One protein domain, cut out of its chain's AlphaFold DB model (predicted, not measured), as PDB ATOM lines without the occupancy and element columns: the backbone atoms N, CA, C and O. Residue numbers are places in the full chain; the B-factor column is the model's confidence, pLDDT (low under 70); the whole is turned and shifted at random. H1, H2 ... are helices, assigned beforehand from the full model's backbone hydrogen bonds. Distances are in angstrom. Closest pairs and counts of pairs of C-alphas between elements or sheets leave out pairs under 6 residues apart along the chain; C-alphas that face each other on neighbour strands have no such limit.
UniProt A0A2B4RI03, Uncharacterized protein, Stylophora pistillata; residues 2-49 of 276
ATOM      1  N   MET A   2     158.881 318.719 181.479       56.59
ATOM      2  CA  MET A   2     158.713 317.258 181.688       56.59
ATOM      3  C   MET A   2     159.799 316.603 182.568       56.59
ATOM      4  O   MET A   2     159.490 315.831 183.468       56.59
ATOM      5  N   ILE A   3     161.069 316.964 182.358       71.69
ATOM      6  CA  ILE A   3     162.202 316.445 183.149       71.69
ATOM      7  C   ILE A   3     162.105 316.884 184.619       71.69
ATOM      8  O   ILE A   3     162.354 316.089 185.520       71.69
ATOM      9  N   HIS A   4     161.681 318.127 184.871       65.62
ATOM     10  CA  HIS A   4     161.510 318.645 186.229       65.62
ATOM     11  C   HIS A   4     160.404 317.903 186.982       65.62
ATOM     12  O   HIS A   4     160.617 317.498 188.121       65.62
ATOM     13  N   PHE A   5     159.266 317.650 186.327       72.88
ATOM     14  CA  PHE A   5     158.192 316.834 186.898       72.88
ATOM     15  C   PHE A   5     158.651 315.405 187.205       72.88
ATOM     16  O   PHE A   5     158.332 314.882 188.271       72.88
ATOM     17  N   GLY A   6     159.453 314.799 186.323       82.94
ATOM     18  CA  GLY A   6     160.047 313.481 186.562       82.94
ATOM     19  C   GLY A   6     160.950 313.450 187.800       82.94
ATOM     20  O   GLY A   6     160.821 312.556 188.632       82.94
ATOM     21  N   ILE A   7     161.817 314.453 187.967       85.06
ATOM     22  CA  ILE A   7     162.702 314.569 189.139       85.06
ATOM     23  C   ILE A   7     161.890 314.771 190.425       85.06
ATOM     24  O   ILE A   7     162.130 314.071 191.410       85.06
ATOM     25  N   CYS A   8     160.898 315.671 190.418       83.06
ATOM     26  CA  CYS A   8     160.034 315.900 191.578       83.06
ATOM     27  C   CYS A   8     159.269 314.629 191.973       83.06
ATOM     28  O   CYS A   8     159.211 314.302 193.154       83.06
ATOM     29  N   LEU A   9     158.749 313.872 191.000       87.62
ATOM     30  CA  LEU A   9     158.066 312.604 191.258       87.62
ATOM     31  C   LEU A   9     158.999 311.585 191.925       87.62
ATOM     32  O   LEU A   9     158.624 310.967 192.919       87.62
ATOM     33  N   ILE A  10     160.229 311.438 191.421       89.62
ATOM     34  CA  ILE A  10     161.232 310.539 192.011       89.62
ATOM     35  C   ILE A  10     161.551 310.958 193.452       89.62
ATOM     36  O   ILE A  10     161.604 310.109 194.342       89.62
ATOM     37  N   PHE A  11     161.729 312.256 193.707       91.19
ATOM     38  CA  PHE A  11     162.005 312.771 195.048       91.19
ATOM     39  C   PHE A  11     160.834 312.565 196.014       91.19
ATOM     40  O   PHE A  11     161.073 312.163 197.153       91.19
ATOM     41  N   SER A  12     159.590 312.741 195.566       87.31
ATOM     42  CA  SER A  12     158.395 312.433 196.361       87.31
ATOM     43  C   SER A  12     158.289 310.939 196.689       87.31
ATOM     44  O   SER A  12     158.030 310.573 197.833       87.31
ATOM     45  N   LEU A  13     158.562 310.054 195.723       89.56
ATOM     46  CA  LEU A  13     158.559 308.605 195.955       89.56
ATOM     47  C   LEU A  13     159.655 308.181 196.942       89.56
ATOM     48  O   LEU A  13     159.398 307.387 197.846       89.56
ATOM     49  N   LEU A  14     160.865 308.738 196.816       87.75
ATOM     50  CA  LEU A  14     161.952 308.507 197.772       87.75
ATOM     51  C   LEU A  14     161.606 309.034 199.168       87.75
ATOM     52  O   LEU A  14     161.949 308.392 200.163       87.75
ATOM     53  N   ALA A  15     160.913 310.169 199.255       86.12
ATOM     54  CA  ALA A  15     160.476 310.744 200.517       86.12
ATOM     55  C   ALA A  15     159.497 309.824 201.274       86.12
ATOM     56  O   ALA A  15     159.614 309.703 202.493       86.12
ATOM     57  N   LEU A  16     158.630 309.082 200.581       87.19
ATOM     58  CA  LEU A  16     157.693 308.135 201.204       87.19
ATOM     59  C   LEU A  16     158.342 306.845 201.730       87.19
ATOM     60  O   LEU A  16     157.730 306.131 202.524       87.19
ATOM     61  N   VAL A  17     159.573 306.518 201.318       86.25
ATOM     62  CA  VAL A  17     160.233 305.284 201.768       86.25
ATOM     63  C   VAL A  17     160.498 305.358 203.283       86.25
ATOM     64  O   VAL A  17     161.176 306.283 203.751       86.25
ATOM     65  N   PRO A  18     160.005 304.397 204.085       77.62
ATOM     66  CA  PRO A  18     160.232 304.396 205.524       77.62
ATOM     67  C   PRO A  18     161.713 304.151 205.838       77.62
ATOM     68  O   PRO A  18     162.366 303.283 205.259       77.62
ATOM     69  N   THR A  19     162.244 304.921 206.785       74.56
ATOM     70  CA  THR A  19     163.623 304.794 207.277       74.56
ATOM     71  C   THR A  19     163.585 304.560 208.780       74.56
ATOM     72  O   THR A  19     162.955 305.350 209.481       74.56
ATOM     73  N   GLY A  20     164.264 303.528 209.278       71.50
ATOM     74  CA  GLY A  20     164.217 303.127 210.688       71.50
ATOM     75  C   GLY A  20     164.035 301.624 210.919       71.50
ATOM     76  O   GLY A  20     163.920 301.206 212.064       71.50
ATOM     77  N   GLY A  21     164.024 300.790 209.875       73.50
ATOM     78  CA  GLY A  21     163.805 299.352 210.027       73.50
ATOM     79  C   GLY A  21     164.896 298.665 210.860       73.50
ATOM     80  O   GLY A  21     166.064 299.059 210.836       73.50
ATOM     81  N   LYS A  22     164.536 297.581 211.569       69.19
ATOM     82  CA  LYS A  22     165.509 296.739 212.303       69.19
ATOM     83  C   LYS A  22     166.618 296.219 211.371       69.19
ATOM     84  O   LYS A  22     167.793 296.258 211.730       69.19
ATOM     85  N   ASN A  23     166.249 295.818 210.151       75.56
ATOM     86  CA  ASN A  23     167.159 295.319 209.119       75.56
ATOM     87  C   ASN A  23     167.266 296.310 207.955       75.56
ATOM     88  O   ASN A  23     166.379 296.380 207.104       75.56
ATOM     89  N   VAL A  24     168.375 297.050 207.904       70.12
ATOM     90  CA  VAL A  24     168.566 298.135 206.931       70.12
ATOM     91  C   VAL A  24     168.855 297.582 205.537       70.12
ATOM     92  O   VAL A  24     169.960 297.102 205.258       70.12
ATOM     93  N   ARG A  25     167.870 297.701 204.643       79.12
ATOM     94  CA  ARG A  25     167.977 297.317 203.225       79.12
ATOM     95  C   ARG A  25     168.758 298.363 202.415       79.12
ATOM     96  O   ARG A  25     168.904 299.509 202.830       79.12
ATOM     97  N   ARG A  26     169.255 297.985 201.228       84.75
ATOM     98  CA  ARG A  26     170.017 298.892 200.335       84.75
ATOM     99  C   ARG A  26     169.231 300.156 199.971       84.75
ATOM    100  O   ARG A  26     169.787 301.247 200.033       84.75
ATOM    101  N   LEU A  27     167.938 300.002 199.671       82.25
ATOM    102  CA  LEU A  27     167.042 301.118 199.360       82.25
ATOM    103  C   LEU A  27     166.922 302.098 200.534       82.25
ATOM    104  O   LEU A  27     166.999 303.298 200.332       82.25
ATOM    105  N   GLU A  28     166.842 301.595 201.768       81.75
ATOM    106  CA  GLU A  28     166.786 302.445 202.960       81.75
ATOM    107  C   GLU A  28     168.075 303.260 203.146       81.75
ATOM    108  O   GLU A  28     168.009 304.442 203.474       81.75
ATOM    109  N   ARG A  29     169.257 302.670 202.903       83.19
ATOM    110  CA  ARG A  29     170.533 303.417 202.959       83.19
ATOM    111  C   ARG A  29     170.571 304.532 201.921       83.19
ATOM    112  O   ARG A  29     170.980 305.642 202.247       83.19
ATOM    113  N   LEU A  30     170.117 304.233 200.705       86.88
ATOM    114  CA  LEU A  30     170.037 305.203 199.621       86.88
ATOM    115  C   LEU A  30     169.074 306.343 199.983       86.88
ATOM    116  O   LEU A  30     169.465 307.504 199.956       86.88
ATOM    117  N   THR A  31     167.858 306.025 200.435       86.50
ATOM    118  CA  THR A  31     166.876 307.018 200.897       86.50
ATOM    119  C   THR A  31     167.415 307.878 202.041       86.50
ATOM    120  O   THR A  31     167.213 309.093 202.038       86.50
ATOM    121  N   ARG A  32     168.122 307.287 203.019       84.81
ATOM    122  CA  ARG A  32     168.764 308.050 204.104       84.81
ATOM    123  C   ARG A  32     169.799 309.031 203.555       84.81
ATOM    124  O   ARG A  32     169.810 310.173 203.998       84.81
ATOM    125  N   TRP A  33     170.615 308.618 202.584       87.19
ATOM    126  CA  TRP A  33     171.589 309.498 201.937       87.19
ATOM    127  C   TRP A  33     170.908 310.660 201.199       87.19
ATOM    128  O   TRP A  33     171.285 311.809 201.416       87.19
ATOM    129  N   PHE A  34     169.854 310.391 200.420       87.69
ATOM    130  CA  PHE A  34     169.078 311.437 199.736       87.69
ATOM    131  C   PHE A  34     168.393 312.397 200.714       87.69
ATOM    132  O   PHE A  34     168.376 313.597 200.479       87.69
ATOM    133  N   THR A  35     167.876 311.889 201.835       84.44
ATOM    134  CA  THR A  35     167.242 312.721 202.874       84.44
ATOM    135  C   THR A  35     168.228 313.704 203.513       84.44
ATOM    136  O   THR A  35     167.810 314.772 203.939       84.44
ATOM    137  N   ILE A  36     169.513 313.344 203.609       83.25
ATOM    138  CA  ILE A  36     170.562 314.210 204.172       83.25
ATOM    139  C   ILE A  36     171.073 315.206 203.125       83.25
ATOM    140  O   ILE A  36     171.287 316.368 203.441       83.25
ATOM    141  N   ASN A  37     171.288 314.748 201.889       85.12
ATOM    142  CA  ASN A  37     172.053 315.504 200.890       85.12
ATOM    143  C   ASN A  37     171.187 316.246 199.860       85.12
ATOM    144  O   ASN A  37     171.722 317.025 199.078       85.12
ATOM    145  N   VAL A  38     169.870 316.011 199.819       87.81
ATOM    146  CA  VAL A  38     168.963 316.640 198.845       87.81
ATOM    147  C   VAL A  38     167.802 317.327 199.562       87.81
ATOM    148  O   VAL A  38     166.841 316.680 199.985       87.81
ATOM    149  N   SER A  39     167.859 318.661 199.642       82.12
ATOM    150  CA  SER A  39     166.897 319.489 200.387       82.12
ATOM    151  C   SER A  39     165.445 319.282 199.954       82.12
ATOM    152  O   SER A  39     164.557 319.262 200.800       82.12
ATOM    153  N   SER A  40     165.177 319.054 198.665       83.75
ATOM    154  CA  SER A  40     163.816 318.793 198.172       83.75
ATOM    155  C   SER A  40     163.233 317.484 198.711       83.75
ATOM    156  O   SER A  40     162.065 317.444 199.079       83.75
ATOM    157  N   VAL A  41     164.040 316.420 198.812       85.62
ATOM    158  CA  VAL A  41     163.595 315.140 199.392       85.62
ATOM    159  C   VAL A  41     163.288 315.326 200.877       85.62
ATOM    160  O   VAL A  41     162.276 314.827 201.360       85.62
ATOM    161  N   HIS A  42     164.124 316.079 201.599       81.62
ATOM    162  CA  HIS A  42     163.869 316.433 202.995       81.62
ATOM    163  C   HIS A  42     162.573 317.246 203.161       81.62
ATOM    164  O   HIS A  42     161.724 316.875 203.968       81.62
ATOM    165  N   TYR A  43     162.382 318.283 202.344       82.12
ATOM    166  CA  TYR A  43     161.180 319.117 202.343       82.12
ATOM    167  C   TYR A  43     159.907 318.306 202.061       82.12
ATOM    168  O   TYR A  43     158.945 318.385 202.820       82.12
ATOM    169  N   TYR A  44     159.908 317.449 201.034       85.00
ATOM    170  CA  TYR A  44     158.759 316.586 200.746       85.00
ATOM    171  C   TYR A  44     158.467 315.605 201.885       85.00
ATOM    172  O   TYR A  44     157.304 315.358 202.196       85.00
ATOM    173  N   ARG A  45     159.498 315.078 202.561       84.12
ATOM    174  CA  ARG A  45     159.305 314.231 203.749       84.12
ATOM    175  C   ARG A  45     158.615 314.960 204.899       84.12
ATOM    176  O   ARG A  45     157.804 314.333 205.579       84.12
ATOM    177  N   LEU A  46     158.963 316.229 205.124       76.44
ATOM    178  CA  LEU A  46     158.330 317.077 206.136       76.44
ATOM    179  C   LEU A  46     156.869 317.352 205.769       76.44
ATOM    180  O   LEU A  46     155.981 317.046 206.556       76.44
ATOM    181  N   MET A  47     156.619 317.802 204.535       78.44
ATOM    182  CA  MET A  47     155.270 318.081 204.025       78.44
ATOM    183  C   MET A  47     154.326 316.872 204.103       78.44
ATOM    184  O   MET A  47     153.143 317.024 204.381       78.44
ATOM    185  N   MET A  48     154.838 315.662 203.862       80.38
ATOM    186  CA  MET A  48     154.049 314.423 203.901       80.38
ATOM    187  C   MET A  48     153.989 313.772 205.293       80.38
ATOM    188  O   MET A  48     153.510 312.644 205.408       80.38
ATOM    189  N   ASN A  49     154.516 314.428 206.334       72.75
ATOM    190  CA  ASN A  49     154.563 313.936 207.714       72.75
ATOM    191  C   ASN A  49     155.042 312.471 207.831       72.75
ATOM    192  O   ASN A  49     154.468 311.648 208.548       72.75
TER     193      ASN A  49
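What this domain is: This is residues 2 to 49 of the 276 residues of an uncharacterized protein of Stylophora pistillata (UniProt A0A2B4RI03). What is the shape? Helices H2 and H3 make a corner that packs on the last part of the longer H1; residues 2 to 7 of H1 stick out as an arm, residues 21 to 26 at the other end. What is it made of? It has 48 printed residues with three named helices, H1, H2, H3, all helix, and is compact: radius of gyration of the C-alphas 10.9 A, spans 37 by 20 by 16 A.

Where its parts are: Where is H1? Residues 2 to 16, 21.6 A, from C-alpha 2 at (158.713, 317.258, 181.688). And the others? H2 is residues 26 to 37, 16.7 A; H3 is residues 39 to 47, 12.3 A, ending at C-alpha 47 at (155.270, 318.081, 204.025).

How they stand to each other: What touches H1? Its residues 11 to 16 alone touch H3 at a steep tilt of 57 degrees, closest C-alphas Ala 15 and Arg 45, 4.9 A. Its residues 14 to 15 alone touch H2 at a steep tilt of 69 degrees, only just short of about perpendicular, closest C-alphas Leu 14 and Thr 31, 6.0 A. How do H2 and H3 meet? They touch only at the corner, about perpendicular at 79 degrees, closest C-alphas Thr 35 and His 42, 5.0 A. Are the backbones helical? Every O i to N i+4 pair in H1, H2 and H3 is within hydrogen-bond range.

The domain as a whole: How large is it? The farthest C-alphas, Met 2 and Lys 22, are 37.5 A apart. Any cut or low confidence? The printed part has no cut and no long link; residues 2, 4 and 22 have pLDDT under 70.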